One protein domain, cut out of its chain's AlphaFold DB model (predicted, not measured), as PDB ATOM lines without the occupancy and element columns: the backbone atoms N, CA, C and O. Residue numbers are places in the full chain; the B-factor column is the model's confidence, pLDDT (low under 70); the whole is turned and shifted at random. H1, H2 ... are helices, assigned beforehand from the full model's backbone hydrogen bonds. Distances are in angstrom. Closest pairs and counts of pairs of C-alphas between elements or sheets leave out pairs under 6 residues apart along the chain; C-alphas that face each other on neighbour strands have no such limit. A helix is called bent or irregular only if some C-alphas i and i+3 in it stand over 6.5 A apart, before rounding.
ATOM      1  N   ARG A  27     206.928 209.603 148.903       93.31
ATOM      2  CA  ARG A  27     206.191 210.787 148.447       93.31
ATOM      3  C   ARG A  27     204.685 210.561 148.503       93.31
ATOM      4  O   ARG A  27     204.214 209.430 148.494       93.31
ATOM      5  N   MET A  28     203.909 211.644 148.486       93.31
ATOM      6  CA  MET A  28     202.445 211.539 148.431       93.31
ATOM      7  C   MET A  28     201.957 210.877 147.134       93.31
ATOM      8  O   MET A  28     201.120 209.981 147.195       93.31
ATOM      9  N   GLY A  29     202.522 211.255 145.985       90.50
ATOM     10  CA  GLY A  29     202.145 210.696 144.683       90.50
ATOM     11  C   GLY A  29     200.836 211.252 144.111       90.50
ATOM     12  O   GLY A  29     200.290 212.230 144.621       90.50
ATOM     13  N   SER A  30     200.350 210.631 143.033       91.12
ATOM     14  CA  SER A  30     199.083 210.968 142.364       91.12
ATOM     15  C   SER A  30     198.347 209.702 141.922       91.12
ATOM     16  O   SER A  30     198.975 208.740 141.490       91.12
ATOM     17  N   LEU A  31     197.009 209.724 141.959       91.69
ATOM     18  CA  LEU A  31     196.172 208.648 141.411       91.69
ATOM     19  C   LEU A  31     196.079 208.665 139.875       91.69
ATOM     20  O   LEU A  31     195.494 207.759 139.288       91.69
ATOM     21  N   SER A  32     196.642 209.682 139.215       91.06
ATOM     22  CA  SER A  32     196.654 209.777 137.748       91.06
ATOM     23  C   SER A  32     197.546 208.730 137.083       91.06
ATOM     24  O   SER A  32     197.317 208.382 135.929       91.06
ATOM     25  N   GLU A  33     198.561 208.236 137.794       88.88
ATOM     26  CA  GLU A  33     199.540 207.283 137.278       88.88
ATOM     27  C   GLU A  33     199.665 206.115 138.247       88.88
ATOM     28  O   GLU A  33     200.079 206.287 139.395       88.88
ATOM     29  N   PHE A  34     199.274 204.927 137.788       91.88
ATOM     30  CA  PHE A  34     199.285 203.722 138.609       91.88
ATOM     31  C   PHE A  34     200.706 203.321 139.010       91.88
ATOM     32  O   PHE A  34     201.562 203.104 138.155       91.88
ATOM     33  N   ASP A  35     200.931 203.169 140.315       94.38
ATOM     34  CA  ASP A  35     202.198 202.716 140.884       94.38
ATOM     35  C   ASP A  35     202.044 201.304 141.451       94.38
ATOM     36  O   ASP A  35     201.522 201.111 142.551       94.38
ATOM     37  N   SER A  36     202.474 200.297 140.689       94.94
ATOM     38  CA  SER A  36     202.250 198.896 141.063       94.94
ATOM     39  C   SER A  36     202.962 198.505 142.355       94.94
ATOM     40  O   SER A  36     202.388 197.767 143.142       94.94
ATOM     41  N   LEU A  37     204.176 199.011 142.609       95.31
ATOM     42  CA  LEU A  37     204.905 198.699 143.843       95.31
ATOM     43  C   LEU A  37     204.141 199.204 145.069       95.31
ATOM     44  O   LEU A  37     203.885 198.442 146.000       95.31
ATOM     45  N   SER A  38     203.748 200.476 145.050       97.25
ATOM     46  CA  SER A  38     203.019 201.098 146.155       97.25
ATOM     47  C   SER A  38     201.639 200.471 146.336       97.25
ATOM     48  O   SER A  38     201.224 200.225 147.465       97.25
ATOM     49  N   TYR A  39     200.942 200.160 145.240       98.25
ATOM     50  CA  TYR A  39     199.647 199.488 145.306       98.25
ATOM     51  C   TYR A  39     199.764 198.094 145.929       98.25
ATOM     52  O   TYR A  39     199.048 197.778 146.871       98.25
ATOM     53  N   VAL A  40     200.693 197.271 145.442       98.06
ATOM     54  CA  VAL A  40     200.896 195.899 145.925       98.06
ATOM     55  C   VAL A  40     201.278 195.884 147.407       98.06
ATOM     56  O   VAL A  40     200.765 195.057 148.155       98.06
ATOM     57  N   LEU A  41     202.117 196.818 147.867       97.50
ATOM     58  CA  LEU A  41     202.452 196.939 149.290       97.50
ATOM     59  C   LEU A  41     201.222 197.271 150.145       97.50
ATOM     60  O   LEU A  41     201.008 196.638 151.177       97.50
ATOM     61  N   GLY A  42     200.389 198.220 149.708       97.88
ATOM     62  CA  GLY A  42     199.152 198.555 150.415       97.88
ATOM     63  C   GLY A  42     198.128 197.420 150.380       97.88
ATOM     64  O   GLY A  42     197.469 197.160 151.383       97.88
ATOM     65  N   ALA A  43     198.038 196.692 149.266       98.38
ATOM     66  CA  ALA A  43     197.161 195.534 149.134       98.38
ATOM     67  C   ALA A  43     197.605 194.392 150.058       98.38
ATOM     68  O   ALA A  43     196.773 193.803 150.737       98.38
ATOM     69  N   ASN A  44     198.912 194.131 150.155       98.00
ATOM     70  CA  ASN A  44     199.469 193.145 151.080       98.00
ATOM     71  C   ASN A  44     199.143 193.484 152.544       98.00
ATOM     72  O   ASN A  44     198.708 192.615 153.296       98.00
ATOM     73  N   ILE A  45     199.285 194.757 152.934       97.44
ATOM     74  CA  ILE A  45     198.879 195.234 154.267       97.44
ATOM     75  C   ILE A  45     197.372 195.029 154.474       97.44
ATOM     76  O   ILE A  45     196.959 194.488 155.498       97.44
ATOM     77  N   GLY A  46     196.546 195.425 153.501       97.06
ATOM     78  CA  GLY A  46     195.093 195.250 153.559       97.06
ATOM     79  C   GLY A  46     194.674 193.783 153.710       97.06
ATOM     80  O   GLY A  46     193.812 193.479 154.533       97.06
ATOM     81  N   ASN A  47     195.309 192.873 152.965       96.88
ATOM     82  CA  ASN A  47     195.048 191.433 153.044       96.88
ATOM     83  C   ASN A  47     195.431 190.885 154.424       96.88
ATOM     84  O   ASN A  47     194.646 190.156 155.026       96.88
ATOM     85  N   GLY A  48     196.579 191.307 154.967       96.12
ATOM     86  CA  GLY A  48     197.005 190.953 156.323       96.12
ATOM     87  C   GLY A  48     195.999 191.385 157.392       96.12
ATOM     88  O   GLY A  48     195.608 190.573 158.229       96.12
ATOM     89  N   ILE A  49     195.490 192.623 157.322       95.25
ATOM     90  CA  ILE A  49     194.440 193.109 158.238       95.25
ATOM     91  C   ILE A  49     193.171 192.251 158.110       95.25
ATOM     92  O   ILE A  49     192.611 191.823 159.120       95.25
ATOM     93  N   ASN A  50     192.735 191.954 156.883       92.94
ATOM     94  CA  ASN A  50     191.549 191.130 156.634       92.94
ATOM     95  C   ASN A  50     191.697 189.682 157.128       92.94
ATOM     96  O   ASN A  50     190.697 189.054 157.474       92.94
ATOM     97  N   PHE A  51     192.913 189.135 157.150       92.56
ATOM     98  CA  PHE A  51     193.155 187.761 157.583       92.56
ATOM     99  C   PHE A  51     193.371 187.659 159.099       92.56
ATOM    100  O   PHE A  51     192.701 186.874 159.772       92.56
ATOM    101  N   GLU A  52     194.267 188.477 159.654       93.94
ATOM    102  CA  GLU A  52     194.752 188.350 161.038       93.94
ATOM    103  C   GLU A  52     193.988 189.221 162.047       93.94
ATOM    104  O   GLU A  52     194.053 188.988 163.260       93.94
ATOM    105  N   MET A  53     193.276 190.243 161.563       94.88
ATOM    106  CA  MET A  53     192.682 191.300 162.392       94.88
ATOM    107  C   MET A  53     191.218 191.592 162.040       94.88
ATOM    108  O   MET A  53     190.698 192.659 162.359       94.88
ATOM    109  N   ARG A  54     190.523 190.636 161.410       93.06
ATOM    110  CA  ARG A  54     189.102 190.766 161.024       93.06
ATOM    111  C   ARG A  54     188.136 191.008 162.187       93.06
ATOM    112  O   ARG A  54     187.004 191.420 161.959       93.06
ATOM    113  N   ASP A  55     188.548 190.690 163.409       93.25
ATOM    114  CA  ASP A  55     187.819 190.948 164.653       93.25
ATOM    115  C   ASP A  55     187.918 192.407 165.115       93.25
ATOM    116  O   ASP A  55     187.097 192.844 165.917       93.25
ATOM    117  N   ILE A  56     188.888 193.174 164.610       96.06
ATOM    118  CA  ILE A  56     189.165 194.537 165.064       96.06
ATOM    119  C   ILE A  56     188.498 195.547 164.114       96.06
ATOM    120  O   ILE A  56     188.901 195.665 162.953       96.06
ATOM    121  N   PRO A  57     187.510 196.336 164.573       95.94
ATOM    122  CA  PRO A  57     186.861 197.354 163.749       95.94
ATOM    123  C   PRO A  57     187.710 198.633 163.662       95.94
ATOM    124  O   PRO A  57     187.350 199.671 164.215       95.94
ATOM    125  N   PHE A  58     188.853 198.584 162.978       96.81
ATOM    126  CA  PHE A  58     189.737 199.746 162.836       96.81
ATOM    127  C   PHE A  58     189.053 200.974 162.203       96.81
ATOM    128  O   PHE A  58     188.192 200.874 161.323       96.81
ATOM    129  N   ASP A  59     189.486 202.171 162.601       97.00
ATOM    130  CA  ASP A  59     189.279 203.395 161.830       97.00
ATOM    131  C   ASP A  59     190.341 203.516 160.729       97.00
ATOM    132  O   ASP A  59     191.448 204.014 160.922       97.00
ATOM    133  N   PHE A  60     189.976 203.093 159.521       95.50
ATOM    134  CA  PHE A  60     190.857 203.173 158.356       95.50
ATOM    135  C   PHE A  60     191.231 204.604 157.949       95.50
ATOM    136  O   PHE A  60     192.276 204.783 157.325       95.50
ATOM    137  N   LYS A  61     190.425 205.622 158.282       96.62
ATOM    138  CA  LYS A  61     190.820 207.019 158.035       96.62
ATOM    139  C   LYS A  61     191.941 207.421 158.987       96.62
ATOM    140  O   LYS A  61     192.880 208.090 158.562       96.62
ATOM    141  N   ALA A  62     191.862 206.989 160.245       97.81
ATOM    142  CA  ALA A  62     192.930 207.191 161.216       97.81
ATOM    143  C   ALA A  62     194.202 206.413 160.835       97.81
ATOM    144  O   ALA A  62     195.284 206.994 160.904       97.81
ATOM    145  N   ILE A  63     194.081 205.169 160.343       97.94
ATOM    146  CA  ILE A  63     195.222 204.406 159.797       97.94
ATOM    147  C   ILE A  63     195.874 205.164 158.634       97.94
ATOM    148  O   ILE A  63     197.071 205.426 158.673       97.94
ATOM    149  N   ASP A  64     195.105 205.553 157.612       97.06
ATOM    150  CA  ASP A  64     195.634 206.267 156.438       97.06
ATOM    151  C   ASP A  64     196.305 207.596 156.828       97.06
ATOM    152  O   ASP A  64     197.386 207.924 156.331       97.06
ATOM    153  N   LYS A  65     195.714 208.328 157.782       97.44
ATOM    154  CA  LYS A  65     196.314 209.533 158.362       97.44
ATOM    155  C   LYS A  65     197.643 209.219 159.059       97.44
ATOM    156  O   LYS A  65     198.634 209.887 158.769       97.44
ATOM    157  N   GLY A  66     197.681 208.201 159.922       97.81
ATOM    158  CA  GLY A  66     198.888 207.772 160.635       97.81
ATOM    159  C   GLY A  66     200.011 207.357 159.684       97.81
ATOM    160  O   GLY A  66     201.147 207.802 159.852       97.81
ATOM    161  N   ILE A  67     199.681 206.599 158.628       97.94
ATOM    162  CA  ILE A  67     200.631 206.209 157.574       97.94
ATOM    163  C   ILE A  67     201.225 207.455 156.928       97.94
ATOM    164  O   ILE A  67     202.446 207.589 156.849       97.94
ATOM    165  N   LYS A  68     200.375 208.381 156.473       96.62
ATOM    166  CA  LYS A  68     200.813 209.571 155.735       96.62
ATOM    167  C   LYS A  68     201.639 210.521 156.584       96.62
ATOM    168  O   LYS A  68     202.660 211.018 156.115       96.62
ATOM    169  N   GLU A  69     201.211 210.792 157.809       96.44
ATOM    170  CA  GLU A  69     201.926 211.706 158.695       96.44
ATOM    171  C   GLU A  69     203.269 211.117 159.125       96.44
ATOM    172  O   GLU A  69     204.289 211.794 158.991       96.44
ATOM    173  N   SER A  70     203.300 209.852 159.552       95.44
ATOM    174  CA  SER A  70     204.536 209.193 159.985       95.44
ATOM    175  C   SER A  70     205.530 209.033 158.835       95.44
ATOM    176  O   SER A  70     206.677 209.467 158.937       95.44
ATOM    177  N   ALA A  71     205.073 208.542 157.678       94.75
ATOM    178  CA  ALA A  71     205.946 208.322 156.527       94.75
ATOM    179  C   ALA A  71     206.551 209.616 155.953       94.75
ATOM    180  O   ALA A  71     207.601 209.578 155.312       94.75
ATOM    181  N   MET A  72     205.902 210.761 156.192       92.75
ATOM    182  CA  MET A  72     206.362 212.087 155.768       92.75
ATOM    183  C   MET A  72     207.117 212.852 156.868       92.75
ATOM    184  O   MET A  72     207.449 214.020 156.653       92.75
ATOM    185  N   GLY A  73     207.356 212.248 158.040       91.00
ATOM    186  CA  GLY A  73     208.007 212.912 159.176       91.00
ATOM    187  C   GLY A  73     207.187 214.067 159.766       91.00
ATOM    188  O   GLY A  73     207.748 215.062 160.216       91.00
ATOM    189  N   LYS A  74     205.857 213.972 159.694       93.12
ATOM    190  CA  LYS A  74     204.883 214.974 160.166       93.12
ATOM    191  C   LYS A  74     203.989 214.463 161.298       93.12
ATOM    192  O   LYS A  74     203.051 215.159 161.676       93.12
ATOM    193  N   ALA A  75     204.232 213.251 161.794       92.12
ATOM    194  CA  ALA A  75     203.467 212.701 162.902       92.12
ATOM    195  C   ALA A  75     203.679 213.538 164.168       92.12
ATOM    196  O   ALA A  75     204.804 213.884 164.514       92.12
ATOM    197  N   THR A  76     202.582 213.852 164.854       84.69
ATOM    198  CA  THR A  76     202.619 214.495 166.175       84.69
ATOM    199  C   THR A  76     202.827 213.485 167.299       84.69
ATOM    200  O   THR A  76     203.228 213.859 168.394       84.69
ATOM    201  N   GLN A  77     202.523 212.211 167.042       88.94
ATOM    202  CA  GLN A  77     202.782 211.105 167.952       88.94
ATOM    203  C   GLN A  77     204.116 210.445 167.604       88.94
ATOM    204  O   GLN A  77     204.313 210.000 166.470       88.94
ATOM    205  N   GLU A  78     204.987 210.347 168.605       91.00
ATOM    206  CA  GLU A  78     206.250 209.617 168.514       91.00
ATOM    207  C   GLU A  78     206.015 208.127 168.242       91.00
ATOM    208  O   GLU A  78     205.089 207.518 168.791       91.00
ATOM    209  N   HIS A  79     206.879 207.526 167.422       92.75
ATOM    210  CA  HIS A  79     206.763 206.118 167.029       92.75
ATOM    211  C   HIS A  79     206.831 205.168 168.234       92.75
ATOM    212  O   HIS A  79     206.002 204.269 168.338       92.75
ATOM    213  N   ASP A  80     207.717 205.432 169.201       88.75
ATOM    214  CA  ASP A  80     207.824 204.654 170.447       88.75
ATOM    215  C   ASP A  80     206.492 204.602 171.208       88.75
ATOM    216  O   ASP A  80     206.057 203.538 171.648       88.75
ATOM    217  N   LYS A  81     205.796 205.743 171.307       92.50
ATOM    218  CA  LYS A  81     204.490 205.813 171.969       92.50
ATOM    219  C   LYS A  81     203.447 204.990 171.211       92.50
ATOM    220  O   LYS A  81     202.659 204.283 171.834       92.50
ATOM    221  N   SER A  82     203.460 205.038 169.877       96.19
ATOM    222  CA  SER A  82     202.607 204.168 169.056       96.19
ATOM    223  C   SER A  82     202.872 202.690 169.352       96.19
ATOM    224  O   SER A  82     201.924 201.938 169.557       96.19
ATOM    225  N   LEU A  83     204.140 202.274 169.428       95.25
ATOM    226  CA  LEU A  83     204.509 200.886 169.728       95.25
ATOM    227  C   LEU A  83     204.038 200.439 171.116       95.25
ATOM    228  O   LEU A  83     203.553 199.317 171.257       95.25
ATOM    229  N   GLU A  84     204.148 201.298 172.129       95.31
ATOM    230  CA  GLU A  84     203.652 201.015 173.482       95.31
ATOM    231  C   GLU A  84     202.133 200.812 173.494       95.31
ATOM    232  O   GLU A  84     201.655 199.796 174.004       95.31
ATOM    233  N   MET A  85     201.382 201.720 172.858       97.12
ATOM    234  CA  MET A  85     199.920 201.628 172.746       97.12
ATOM    235  C   MET A  85     199.483 200.352 172.019       97.12
ATOM    236  O   MET A  85     198.579 199.645 172.470       97.12
ATOM    237  N   LEU A  86     200.144 200.027 170.903       97.94
ATOM    238  CA  LEU A  86     199.864 198.807 170.147       97.94
ATOM    239  C   LEU A  86     200.198 197.561 170.966       97.94
ATOM    240  O   LEU A  86     199.404 196.621 170.995       97.94
ATOM    241  N   ARG A  87     201.336 197.549 171.667       97.19
ATOM    242  CA  ARG A  87     201.728 196.429 172.528       97.19
ATOM    243  C   ARG A  87     200.697 196.192 173.623       97.19
ATOM    244  O   ARG A  87     200.278 195.054 173.800       97.19
ATOM    245  N   GLU A  88     200.278 197.233 174.335       97.81
ATOM    246  CA  GLU A  88     199.247 197.123 175.373       97.81
ATOM    247  C   GLU A  88     197.930 196.587 174.794       97.81
ATOM    248  O   GLU A  88     197.334 195.650 175.336       97.81
ATOM    249  N   TYR A  89     197.495 197.134 173.656       98.19
ATOM    250  CA  TYR A  89     196.254 196.712 173.023       98.19
ATOM    251  C   TYR A  89     196.300 195.242 172.593       98.19
ATOM    252  O   TYR A  89     195.433 194.458 172.975       98.19
ATOM    253  N   PHE A  90     197.312 194.846 171.822       96.94
ATOM    254  CA  PHE A  90     197.382 193.502 171.249       96.94
ATOM    255  C   PHE A  90     197.737 192.421 172.272       96.94
ATOM    256  O   PHE A  90     197.236 191.304 172.147       96.94
ATOM    257  N   MET A  91     198.570 192.731 173.270       96.56
ATOM    258  CA  MET A  91     199.021 191.741 174.258       96.56
ATOM    259  C   MET A  91     198.067 191.590 175.442       96.56
ATOM    260  O   MET A  91     198.067 190.536 176.073       96.56
ATOM    261  N   THR A  92     197.259 192.613 175.731       96.12
ATOM    262  CA  THR A  92     196.363 192.624 176.895       96.12
ATOM    263  C   THR A  92     194.916 192.847 176.462       96.12
ATOM    264  O   THR A  92     194.106 191.916 176.482       96.12
ATOM    265  N   LYS A  93     194.586 194.058 175.992       97.62
ATOM    266  CA  LYS A  93     193.187 194.495 175.829       97.62
ATOM    267  C   LYS A  93     192.400 193.659 174.819       97.62
ATOM    268  O   LYS A  93     191.244 193.328 175.075       97.62
ATOM    269  N   ARG A  94     193.000 193.294 173.679       96.38
ATOM    270  CA  ARG A  94     192.338 192.529 172.605       96.38
ATOM    271  C   ARG A  94     191.815 191.189 173.125       96.38
ATOM    272  O   ARG A  94     190.664 190.848 172.867       96.38
ATOM    273  N   GLY A  95     192.643 190.452 173.869       96.44
ATOM    274  CA  GLY A  95     192.284 189.140 174.414       96.44
ATOM    275  C   GLY A  95     191.173 189.227 175.460       96.44
ATOM    276  O   GLY A  95     190.179 188.506 175.363       96.44
ATOM    277  N   GLU A  96     191.303 190.150 176.412       97.50
ATOM    278  CA  GLU A  96     190.303 190.372 177.467       97.50
ATOM    279  C   GLU A  96     188.947 190.802 176.891       97.50
ATOM    280  O   GLU A  96     187.901 190.275 177.276       97.50
ATOM    281  N   ARG A  97     188.950 191.713 175.911       97.12
ATOM    282  CA  ARG A  97     187.722 192.192 175.261       97.12
ATOM    283  C   ARG A  97     187.064 191.109 174.425       97.12
ATOM    284  O   ARG A  97     185.852 190.934 174.531       97.12
ATOM    285  N   ALA A  98     187.839 190.328 173.675       95.94
ATOM    286  CA  ALA A  98     187.307 189.191 172.929       95.94
ATOM    287  C   ALA A  98     186.624 188.170 173.860       95.94
ATOM    288  O   ALA A  98     185.523 187.703 173.559       95.94
ATOM    289  N   GLN A  99     187.225 187.871 175.019       96.56
ATOM    290  CA  GLN A  99     186.618 187.001 176.033       96.56
ATOM    291  C   GLN A  99     185.336 187.602 176.619       96.56
ATOM    292  O   GLN A  99     184.324 186.906 176.718       96.56
ATOM    293  N   ALA A 100     185.340 188.894 176.959       96.62
ATOM    294  CA  ALA A 100     184.164 189.578 177.489       96.62
ATOM    295  C   ALA A 100     183.002 189.611 176.479       96.62
ATOM    296  O   ALA A 100     181.849 189.387 176.848       96.62
ATOM    297  N   ILE A 101     183.295 189.849 175.199       96.00
ATOM    298  CA  ILE A 101     182.312 189.811 174.109       96.00
ATOM    299  C   ILE A 101     181.743 188.399 173.962       96.00
ATOM    300  O   ILE A 101     180.524 188.235 173.911       96.00
ATOM    301  N   ALA A 102     182.599 187.375 173.945       95.25
ATOM    302  CA  ALA A 102     182.163 185.984 173.858       95.25
ATOM    303  C   ALA A 102     181.267 185.583 175.043       95.25
ATOM    304  O   ALA A 102     180.227 184.962 174.831       95.25
ATOM    305  N   ALA A 103     181.617 185.993 176.266       96.75
ATOM    306  CA  ALA A 103     180.814 185.741 177.461       96.75
ATOM    307  C   ALA A 103     179.432 186.410 177.379       96.75
ATOM    308  O   ALA A 103     178.421 185.746 177.600       96.75
ATOM    309  N   LYS A 104     179.371 187.689 176.975       95.38
ATOM    310  CA  LYS A 104     178.097 188.408 176.783       95.38
ATOM    311  C   LYS A 104     177.216 187.750 175.722       95.38
ATOM    312  O   LYS A 104     176.013 187.617 175.925       95.38
ATOM    313  N   ARG A 105     177.804 187.322 174.601       94.94
ATOM    314  CA  ARG A 105     177.079 186.616 173.530       94.94
ATOM    315  C   ARG A 105     176.539 185.270 174.024       94.94
ATOM    316  O   ARG A 105     175.367 184.982 173.822       94.94
ATOM    317  N   ALA A 106     177.348 184.494 174.747       94.69
ATOM    318  CA  ALA A 106     176.924 183.214 175.320       94.69
ATOM    319  C   ALA A 106     175.787 183.366 176.348       94.69
ATOM    320  O   ALA A 106     174.863 182.551 176.377       94.69
ATOM    321  N   GLU A 107     175.825 184.418 177.170       95.12
ATOM    322  CA  GLU A 107     174.743 184.751 178.101       95.12
ATOM    323  C   GLU A 107     173.456 185.126 177.353       95.12
ATOM    324  O   GLU A 107     172.394 184.573 177.640       95.12
ATOM    325  N   GLN A 108     173.550 186.000 176.343       93.38
ATOM    326  CA  GLN A 108     172.413 186.386 175.498       93.38
ATOM    327  C   GLN A 108     171.780 185.179 174.798       93.38
ATOM    328  O   GLN A 108     170.556 185.032 174.813       93.38
ATOM    329  N   ASP A 109     172.600 184.293 174.233       93.94
ATOM    330  CA  ASP A 109     172.130 183.060 173.607       93.94
ATOM    331  C   ASP A 109     171.459 182.124 174.618       93.94
ATOM    332  O   ASP A 109     170.411 181.548 174.322       93.94
ATOM    333  N   SER A 110     172.008 182.008 175.829       93.75
ATOM    334  CA  SER A 110     171.418 181.191 176.897       93.75
ATOM    335  C   SER A 110     170.045 181.717 177.322       93.75
ATOM    336  O   SER A 110     169.102 180.936 177.457       93.75
ATOM    337  N   ILE A 111     169.904 183.039 177.479       93.38
ATOM    338  CA  ILE A 111     168.629 183.694 177.812       93.38
ATOM    339  C   ILE A 111     167.605 183.481 176.692       93.38
ATOM    340  O   ILE A 111     166.462 183.110 176.964       93.38
ATOM    341  N   ARG A 112     168.011 183.673 175.433       93.56
ATOM    342  CA  ARG A 112     167.148 183.481 174.258       93.56
ATOM    343  C   ARG A 112     166.620 182.046 174.181       93.56
ATOM    344  O   ARG A 112     165.411 181.845 174.057       93.56
ATOM    345  N   LEU A 113     167.509 181.060 174.321       93.31
ATOM    346  CA  LEU A 113     167.147 179.640 174.310       93.31
ATOM    347  C   LEU A 113     166.215 179.278 175.474       93.31
ATOM    348  O   LEU A 113     165.240 178.555 175.269       93.31
ATOM    349  N   ALA A 114     166.465 179.808 176.676       93.38
ATOM    350  CA  ALA A 114     165.586 179.615 177.831       93.38
ATOM    351  C   ALA A 114     164.189 180.234 177.626       93.38
ATOM    352  O   ALA A 114     163.203 179.714 178.147       93.38
ATOM    353  N   GLY A 115     164.092 181.304 176.831       92.62
ATOM    354  CA  GLY A 115     162.835 181.929 176.409       92.62
ATOM    355  C   GLY A 115     162.072 181.178 175.309       92.62
ATOM    356  O   GLY A 115     161.019 181.645 174.883       92.62
ATOM    357  N   GLY A 116     162.581 180.032 174.840       92.25
ATOM    358  CA  GLY A 116     161.952 179.210 173.801       92.25
ATOM    359  C   GLY A 116     162.244 179.652 172.362       92.25
ATOM    360  O   GLY A 116     161.770 179.013 171.421       92.25
ATOM    361  N   ASP A 117     163.041 180.703 172.166       91.25
ATOM    362  CA  ASP A 117     163.508 181.111 170.845       91.25
ATOM    363  C   ASP A 117     164.744 180.285 170.465       91.25
ATOM    364  O   ASP A 117     165.804 180.405 171.074       91.25
ATOM    365  N   SER A 118     164.612 179.432 169.447       89.56
ATOM    366  CA  SER A 118     165.679 178.552 168.945       89.56
ATOM    367  C   SER A 118     166.413 179.104 167.718       89.56
ATOM    368  O   SER A 118     167.261 178.410 167.150       89.56
ATOM    369  N   THR A 119     166.128 180.341 167.302       91.75
ATOM    370  CA  THR A 119     166.769 180.951 166.131       91.75
ATOM    371  C   THR A 119     168.274 181.131 166.337       91.75
ATOM    372  O   THR A 119     168.743 181.531 167.397       91.75
ATOM    373  N   LYS A 120     169.076 180.815 165.317       87.06
ATOM    374  CA  LYS A 120     170.525 181.029 165.378       87.06
ATOM    375  C   LYS A 120     170.827 182.503 165.110       87.06
ATOM    376  O   LYS A 120     170.538 182.990 164.020       87.06
ATOM    377  N   VAL A 121     171.441 183.182 166.075       89.88
ATOM    378  CA  VAL A 121     171.925 184.558 165.905       89.88
ATOM    379  C   VAL A 121     173.334 184.519 165.315       89.88
ATOM    380  O   VAL A 121     174.213 183.821 165.818       89.88
ATOM    381  N   GLU A 122     173.551 185.259 164.230       89.75
ATOM    382  CA  GLU A 122     174.888 185.486 163.684       89.75
ATOM    383  C   GLU A 122     175.431 186.811 164.205       89.75
ATOM    384  O   GLU A 122     174.848 187.874 163.987       89.75
ATOM    385  N   TYR A 123     176.557 186.742 164.908       89.94
ATOM    386  CA  TYR A 123     177.235 187.925 165.416       89.94
ATOM    387  C   TYR A 123     178.281 188.427 164.418       89.94
ATOM    388  O   TYR A 123     178.961 187.612 163.783       89.94
ATOM    389  N   PRO A 124     178.474 189.755 164.303       90.69
ATOM    390  CA  PRO A 124     179.521 190.297 163.456       90.69
ATOM    391  C   PRO A 124     180.895 189.848 163.960       90.69
ATOM    392  O   PRO A 124     181.137 189.728 165.169       90.69
ATOM    393  N   THR A 125     181.798 189.597 163.009       87.88
ATOM    394  CA  THR A 125     183.187 189.245 163.330       87.88
ATOM    395  C   THR A 125     183.891 190.429 163.988       87.88
ATOM    396  O   THR A 125     184.485 190.253 165.045       87.88
ATOM    397  N   ALA A 126     183.754 191.627 163.413       93.06
ATOM    398  CA  ALA A 126     184.241 192.866 164.002       93.06
ATOM    399  C   ALA A 126     183.185 193.465 164.940       93.06
ATOM    400  O   ALA A 126     182.099 193.841 164.494       93.06
ATOM    401  N   ASP A 127     183.496 193.549 166.232       94.81
ATOM    402  CA  ASP A 127     182.584 194.069 167.253       94.81
ATOM    403  C   ASP A 127     183.092 195.418 167.791       94.81
ATOM    404  O   ASP A 127     184.247 195.491 168.219       94.81
ATOM    405  N   PRO A 128     182.276 196.491 167.809       94.81
ATOM    406  CA  PRO A 128     182.676 197.784 168.369       94.81
ATOM    407  C   PRO A 128     183.201 197.714 169.810       94.81
ATOM    408  O   PRO A 128     184.060 198.514 170.171       94.81
ATOM    409  N   ALA A 129     182.757 196.734 170.609       95.69
ATOM    410  CA  ALA A 129     183.220 196.527 171.984       95.69
ATOM    411  C   ALA A 129     184.685 196.052 172.090       95.69
ATOM    412  O   ALA A 129     185.212 195.901 173.194       95.69
ATOM    413  N   MET A 130     185.365 195.838 170.958       97.31
ATOM    414  CA  MET A 130     186.823 195.686 170.907       97.31
ATOM    415  C   MET A 130     187.565 196.971 171.297       97.31
ATOM    416  O   MET A 130     188.773 196.931 171.558       97.31
ATOM    417  N   PHE A 131     186.850 198.092 171.384       97.94
ATOM    418  CA  PHE A 131     187.321 199.360 171.918       97.94
ATOM    419  C   PHE A 131     186.418 199.827 173.058       97.94
ATOM    420  O   PHE A 131     185.220 199.547 173.073       97.94
ATOM    421  N   GLU A 132     187.000 200.525 174.028       96.44
ATOM    422  CA  GLU A 132     186.253 201.132 175.130       96.44
ATOM    423  C   GLU A 132     185.303 202.219 174.615       96.44
ATOM    424  O   GLU A 132     184.162 202.333 175.062       96.44
ATOM    425  N   ASN A 133     185.775 203.003 173.648       97.38
ATOM    426  CA  ASN A 133     185.029 204.070 173.004       97.38
ATOM    427  C   ASN A 133     185.641 204.404 171.629       97.38
ATOM    428  O   ASN A 133     186.642 203.828 171.198       97.38
ATOM    429  N   GLU A 134     185.010 205.346 170.930       97.38
ATOM    430  CA  GLU A 134     185.434 205.790 169.601       97.38
ATOM    431  C   GLU A 134     186.798 206.502 169.603       97.38
ATOM    432  O   GLU A 134     187.533 206.420 168.622       97.38
ATOM    433  N   GLU A 135     187.152 207.169 170.702       97.56
ATOM    434  CA  GLU A 135     188.438 207.851 170.855       97.56
ATOM    435  C   GLU A 135     189.583 206.833 170.912       97.56
ATOM    436  O   GLU A 135     190.495 206.903 170.092       97.56
ATOM    437  N   GLU A 136     189.477 205.804 171.761       97.88
ATOM    438  CA  GLU A 136     190.470 204.725 171.822       97.88
ATOM    439  C   GLU A 136     190.583 203.998 170.472       97.88
ATOM    440  O   GLU A 136     191.685 203.694 170.009       97.88
ATOM    441  N   ARG A 137     189.450 203.754 169.795       98.19
ATOM    442  CA  ARG A 137     189.444 203.169 168.448       98.19
ATOM    443  C   ARG A 137     190.259 204.015 167.473       98.19
ATOM    444  O   ARG A 137     191.080 203.460 166.738       98.19
ATOM    445  N   ALA A 138     190.039 205.327 167.445       98.12
ATOM    446  CA  ALA A 138     190.764 206.237 166.565       98.12
ATOM    447  C   ALA A 138     192.260 206.302 166.915       98.12
ATOM    448  O   ALA A 138     193.095 206.252 166.012       98.12
ATOM    449  N   GLU A 139     192.606 206.344 168.202       97.81
ATOM    450  CA  GLU A 139     193.990 206.397 168.683       97.81
ATOM    451  C   GLU A 139     194.785 205.131 168.348       97.81
ATOM    452  O   GLU A 139     195.875 205.223 167.779       97.81
ATOM    453  N   ILE A 140     194.237 203.943 168.624       98.25
ATOM    454  CA  ILE A 140     194.888 202.665 168.290       98.25
ATOM    455  C   ILE A 140     195.011 202.497 166.772       98.25
ATOM    456  O   ILE A 140     196.042 202.044 166.274       98.25
ATOM    457  N   SER A 141     193.993 202.918 166.016       98.31
ATOM    458  CA  SER A 141     194.031 202.902 164.549       98.31
ATOM    459  C   SER A 141     195.098 203.852 163.995       98.31
ATOM    460  O   SER A 141     195.844 203.490 163.085       98.31
ATOM    461  N   TYR A 142     195.222 205.056 164.562       98.50
ATOM    462  CA  TYR A 142     196.284 205.994 164.204       98.50
ATOM    463  C   TYR A 142     197.664 205.440 164.558       98.50
ATOM    464  O   TYR A 142     198.558 205.496 163.719       98.50
ATOM    465  N   ALA A 143     197.841 204.869 165.755       98.44
ATOM    466  CA  ALA A 143     199.094 204.252 166.187       98.44
ATOM    467  C   ALA A 143     199.524 203.123 165.234       98.44
ATOM    468  O   ALA A 143     200.689 203.051 164.846       98.44
ATOM    469  N   PHE A 144     198.573 202.300 164.785       98.12
ATOM    470  CA  PHE A 144     198.821 201.237 163.809       98.12
ATOM    471  C   PHE A 144     199.284 201.804 162.461       98.12
ATOM    472  O   PHE A 144     200.287 201.367 161.898       98.12
ATOM    473  N   GLY A 145     198.602 202.841 161.968       98.06
ATOM    474  CA  GLY A 145     199.033 203.557 160.770       98.06
ATOM    475  C   GLY A 145     200.398 204.233 160.929       98.06
ATOM    476  O   GLY A 145     201.210 204.206 160.008       98.06
ATOM    477  N   ASN A 146     200.674 204.815 162.097       98.25
ATOM    478  CA  ASN A 146     201.936 205.472 162.421       98.25
ATOM    479  C   ASN A 146     203.114 204.490 162.372       98.25
ATOM    480  O   ASN A 146     204.142 204.833 161.786       98.25
ATOM    481  N   ASP A 147     202.949 203.270 162.892       97.38
ATOM    482  CA  ASP A 147     203.962 202.213 162.800       97.38
ATOM    483  C   ASP A 147     204.222 201.785 161.347       97.38
ATOM    484  O   ASP A 147     205.371 201.738 160.897       97.38
ATOM    485  N   ILE A 148     203.166 201.566 160.559       97.50
ATOM    486  CA  ILE A 148     203.299 201.260 159.125       97.50
ATOM    487  C   ILE A 148     204.037 202.392 158.399       97.50
ATOM    488  O   ILE A 148     204.990 202.147 157.655       97.50
ATOM    489  N   GLY A 149     203.617 203.641 158.616       96.56
ATOM    490  CA  GLY A 149     204.228 204.812 157.993       96.56
ATOM    491  C   GLY A 149     205.698 204.981 158.377       96.56
ATOM    492  O   GLY A 149     206.531 205.269 157.512       96.56
ATOM    493  N   TYR A 150     206.038 204.705 159.636       93.38
ATOM    494  CA  TYR A 150     207.415 204.724 160.114       93.38
ATOM    495  C   TYR A 150     208.252 203.696 159.352       93.38
ATOM    496  O   TYR A 150     209.257 204.054 158.735       93.38
ATOM    497  N   ASN A 151     207.801 202.441 159.281       92.50
ATOM    498  CA  ASN A 151     208.501 201.390 158.540       92.50
ATOM    499  C   ASN A 151     208.655 201.724 157.043       92.50
ATOM    500  O   ASN A 151     209.722 201.491 156.466       92.50
ATOM    501  N   ILE A 152     207.643 202.342 156.421       93.94
ATOM    502  CA  ILE A 152     207.725 202.827 155.034       93.94
ATOM    503  C   ILE A 152     208.823 203.888 154.889       93.94
ATOM    504  O   ILE A 152     209.653 203.763 153.984       93.94
ATOM    505  N   SER A 153     208.888 204.880 155.786       90.06
ATOM    506  CA  SER A 153     209.940 205.917 155.757       90.06
ATOM    507  C   SER A 153     211.349 205.334 155.859       90.06
ATOM    508  O   SER A 153     212.276 205.818 155.211       90.06
ATOM    509  N   GLN A 154     211.507 204.254 156.629       84.19
ATOM    510  CA  GLN A 154     212.800 203.618 156.868       84.19
ATOM    511  C   GLN A 154     213.225 202.667 155.744       84.19
ATOM    512  O   GLN A 154     214.397 202.290 155.681       84.19
ATOM    513  N   SER A 155     212.300 202.290 154.855       85.81
ATOM    514  CA  SER A 155     212.511 201.244 153.847       85.81
ATOM    515  C   SER A 155     213.486 201.614 152.724       85.81
ATOM    516  O   SER A 155     214.034 200.719 152.072       85.81
ATOM    517  N   GLY A 156     213.663 202.914 152.456       80.44
ATOM    518  CA  GLY A 156     214.414 203.411 151.297       80.44
ATOM    519  C   GLY A 156     213.767 203.084 149.942       80.44
ATOM    520  O   GLY A 156     214.415 203.206 148.907       80.44
ATOM    521  N   MET A 157     212.508 202.636 149.924       86.94
ATOM    522  CA  MET A 157     211.798 202.298 148.691       86.94
ATOM    523  C   MET A 157     211.134 203.534 148.056       86.94
ATOM    524  O   MET A 157     210.721 204.454 148.771       86.94
ATOM    525  N   PRO A 158     210.988 203.567 146.718       89.94
ATOM    526  CA  PRO A 158     210.296 204.644 146.017       89.94
ATOM    527  C   PRO A 158     208.774 204.465 146.134       89.94
ATOM    528  O   PRO A 158     208.143 203.879 145.257       89.94
ATOM    529  N   ILE A 159     208.187 204.933 147.238       93.19
ATOM    530  CA  ILE A 159     206.774 204.696 147.575       93.19
ATOM    531  C   ILE A 159     205.916 205.940 147.340       93.19
ATOM    532  O   ILE A 159     206.260 207.044 147.764       93.19
ATOM    533  N   GLN A 160     204.752 205.741 146.722       95.56
ATOM    534  CA  GLN A 160     203.664 206.708 146.607       95.56
ATOM    535  C   GLN A 160     202.555 206.381 147.615       95.56
ATOM    536  O   GLN A 160     201.772 205.448 147.425       95.56
ATOM    537  N   LEU A 161     202.456 207.174 148.682       96.19
ATOM    538  CA  LEU A 161     201.541 206.928 149.803       96.19
ATOM    539  C   LEU A 161     200.065 206.908 149.393       96.19
ATOM    540  O   LEU A 161     199.274 206.183 149.994       96.19
ATOM    541  N   VAL A 162     199.687 207.658 148.353       95.75
ATOM    542  CA  VAL A 162     198.311 207.645 147.835       95.75
ATOM    543  C   VAL A 162     197.881 206.251 147.369       95.75
ATOM    544  O   VAL A 162     196.737 205.861 147.588       95.75
ATOM    545  N   TRP A 163     198.801 205.470 146.794       97.69
ATOM    546  CA  TRP A 163     198.515 204.118 146.315       97.69
ATOM    547  C   TRP A 163     198.490 203.083 147.439       97.69
ATOM    548  O   TRP A 163     197.719 202.134 147.338       97.69
ATOM    549  N   ILE A 164     199.242 203.295 148.527       97.75
ATOM    550  CA  ILE A 164     199.158 202.463 149.740       97.75
ATOM    551  C   ILE A 164     197.745 202.557 150.330       97.75
ATOM    552  O   ILE A 164     197.065 201.542 150.483       97.75
ATOM    553  N   GLY A 165     197.278 203.783 150.597       96.25
ATOM    554  CA  GLY A 165     195.947 204.022 151.162       96.25
ATOM    555  C   GLY A 165     194.823 203.543 150.241       96.25
ATOM    556  O   GLY A 165     193.889 202.882 150.700       96.25
ATOM    557  N   GLN A 166     194.942 203.795 148.930       97.38
ATOM    558  CA  GLN A 166     193.963 203.317 147.951       97.38
ATOM    559  C   GLN A 166     193.885 201.787 147.918       97.38
ATOM    560  O   GLN A 166     192.788 201.240 147.886       97.38
ATOM    561  N   ALA A 167     195.018 201.086 147.948       98.12
ATOM    562  CA  ALA A 167     195.032 199.628 147.905       98.12
ATOM    563  C   ALA A 167     194.433 198.996 149.168       98.12
ATOM    564  O   ALA A 167     193.643 198.060 149.064       98.12
ATOM    565  N   MET A 168     194.743 199.539 150.351       97.69
ATOM    566  CA  MET A 168     194.124 199.096 151.605       97.69
ATOM    567  C   MET A 168     192.602 199.276 151.574       97.69
ATOM    568  O   MET A 168     191.861 198.385 151.992       97.69
ATOM    569  N   GLN A 169     192.130 200.411 151.048       96.00
ATOM    570  CA  GLN A 169     190.704 200.656 150.860       96.00
ATOM    571  C   GLN A 169     190.083 199.676 149.855       96.00
ATOM    572  O   GLN A 169     189.042 199.093 150.148       96.00
ATOM    573  N   ASP A 170     190.709 199.484 148.693       97.62
ATOM    574  CA  ASP A 170     190.208 198.588 147.651       97.62
ATOM    575  C   ASP A 170     190.083 197.146 148.172       97.62
ATOM    576  O   ASP A 170     189.071 196.495 147.925       97.62
ATOM    577  N   VAL A 171     191.074 196.658 148.925       97.19
ATOM    578  CA  VAL A 171     191.045 195.327 149.552       97.19
ATOM    579  C   VAL A 171     189.894 195.205 150.546       97.19
ATOM    580  O   VAL A 171     189.117 194.252 150.473       97.19
ATOM    581  N   ARG A 172     189.735 196.182 151.444       93.69
ATOM    582  CA  ARG A 172     188.636 196.201 152.419       93.69
ATOM    583  C   ARG A 172     187.265 196.213 151.738       93.69
ATOM    584  O   ARG A 172     186.350 195.524 152.174       93.69
ATOM    585  N   ASP A 173     187.129 196.990 150.667       95.25
ATOM    586  CA  ASP A 173     185.864 197.179 149.957       95.25
ATOM    587  C   ASP A 173     185.571 196.036 148.953       95.25
ATOM    588  O   ASP A 173     184.578 196.104 148.223       95.25
ATOM    589  N   GLY A 174     186.419 194.996 148.887       95.81
ATOM    590  CA  GLY A 174     186.267 193.863 147.963       95.81
ATOM    591  C   GLY A 174     186.471 194.235 146.490       95.81
ATOM    592  O   GLY A 174     185.900 193.609 145.600       95.81
ATOM    593  N   LYS A 175     187.245 195.294 146.230       97.12
ATOM    594  CA  LYS A 175     187.485 195.914 144.914       97.12
ATOM    595  C   LYS A 175     188.973 195.979 144.554       97.12
ATOM    596  O   LYS A 175     189.370 196.812 143.737       97.12
ATOM    597  N   ALA A 176     189.792 195.128 145.173       97.25
ATOM    598  CA  ALA A 176     191.220 195.042 144.891       97.25
ATOM    599  C   ALA A 176     191.476 194.877 143.384       97.25
ATOM    600  O   ALA A 176     190.845 194.064 142.710       97.25
ATOM    601  N   LYS A 177     192.416 195.663 142.853       96.62
ATOM    602  CA  LYS A 177     192.836 195.633 141.443       96.62
ATOM    603  C   LYS A 177     193.715 194.428 141.121       96.62
ATOM    604  O   LYS A 177     193.941 194.153 139.949       96.62
ATOM    605  N   MET A 178     194.252 193.780 142.151       96.50
ATOM    606  CA  MET A 178     195.120 192.613 142.066       96.50
ATOM    607  C   MET A 178     194.660 191.609 143.118       96.50
ATOM    608  O   MET A 178     194.302 191.991 144.236       96.50
ATOM    609  N   THR A 179     194.657 190.338 142.749       96.75
ATOM    610  CA  THR A 179     194.432 189.215 143.660       96.75
ATOM    611  C   THR A 179     195.593 189.076 144.646       96.75
ATOM    612  O   THR A 179     196.689 189.591 144.419       96.75
TER     613      THR A 179
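This is residues 27 to 179 of the 375 residues of the protein "Peptidylprolyl isomerase" of Alistipes sp. CAG:29 (UniProt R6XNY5). Two pairs of packed helices, H1 with H5 and H2 with H4, make a body in which H5 also meets H2, and the first arm of the bent helix H3, H3a, crosses H4 on its other side. The second arm, H3b, runs out from this body as a long arm, and the stretch of residues 115 to 133 folds back from its far end to H4, making the shape elongated. The printed part has 153 residues with five named helices, in the order H1, H2, H3, H4, H5, and no named strand; the class is all helix, and the packing of its helices is mostly crossed, their lines mostly at steep tilts. It is only just loose, close to compact, with a radius of gyration of the C-alphas of 18.3 A and spans of 61 by 34 by 20 A.

H1, residues 36 to 52, begins with C-alpha 36 at (202.250, 198.896, 141.063) and is 23.8 A long from first to last C-alpha. H2 is residues 60 to 71, 16.0 A. H3, residues 79 to 114, was assigned as one helix by its hydrogen bonds but is bent, with C-alphas 91 and 94 6.9 A apart. Its arms are H3a, residues 79 to 91, 17.9 A, and H3b, residues 94 to 114, 30.2 A, ending with C-alpha 114 at (165.586, 179.615, 177.831). H4 is residues 134 to 154, 30.3 A. H5, residues 161 to 172, is 17.0 A long and ends with C-alpha 172 at (188.636, 196.201, 152.419).

H1 and H5 touch, the closest C-alphas being those of Gly 42 and Ile 164 at 4.0 A, at a steep tilt of 40 degrees, the same way. H5 touches H2, with Asp 64 and Gly 165 the closest C-alphas at 5.7 A, at a shallow tilt of 26 degrees, opposite ways. H2 touches H4, with the closest C-alphas, of Ile 67 and Gly 149, 3.9 A apart; they run the same way at 35.4 degrees, only just a steep tilt. H3a touches H4, closest at the C-alphas of Ser 82 and Ala 143, 4.5 A, at a steep tilt of 56 degrees, opposite ways. H3b touches no helix but is near H3a; the arms stand at a shallow tilt of 34 degrees, only just short of steep. Among the pairs that are apart are H1 and H4, and H3b and H5. In H1, H2, H3a, H3b, H4 and H5 every O i to N i+4 pair is within hydrogen-bond range.

The two C-alphas farthest apart, those of Gly 116 and Gly 156, are 62.0 A from each other. The printed part has no cut. The link from H3 to H4, of 19 residues, is long, and the links H1 to H2, H2 to H3 and H4 to H5 are short. The mean pLDDT of the printed part is 94.8, and no printed residue is under 70.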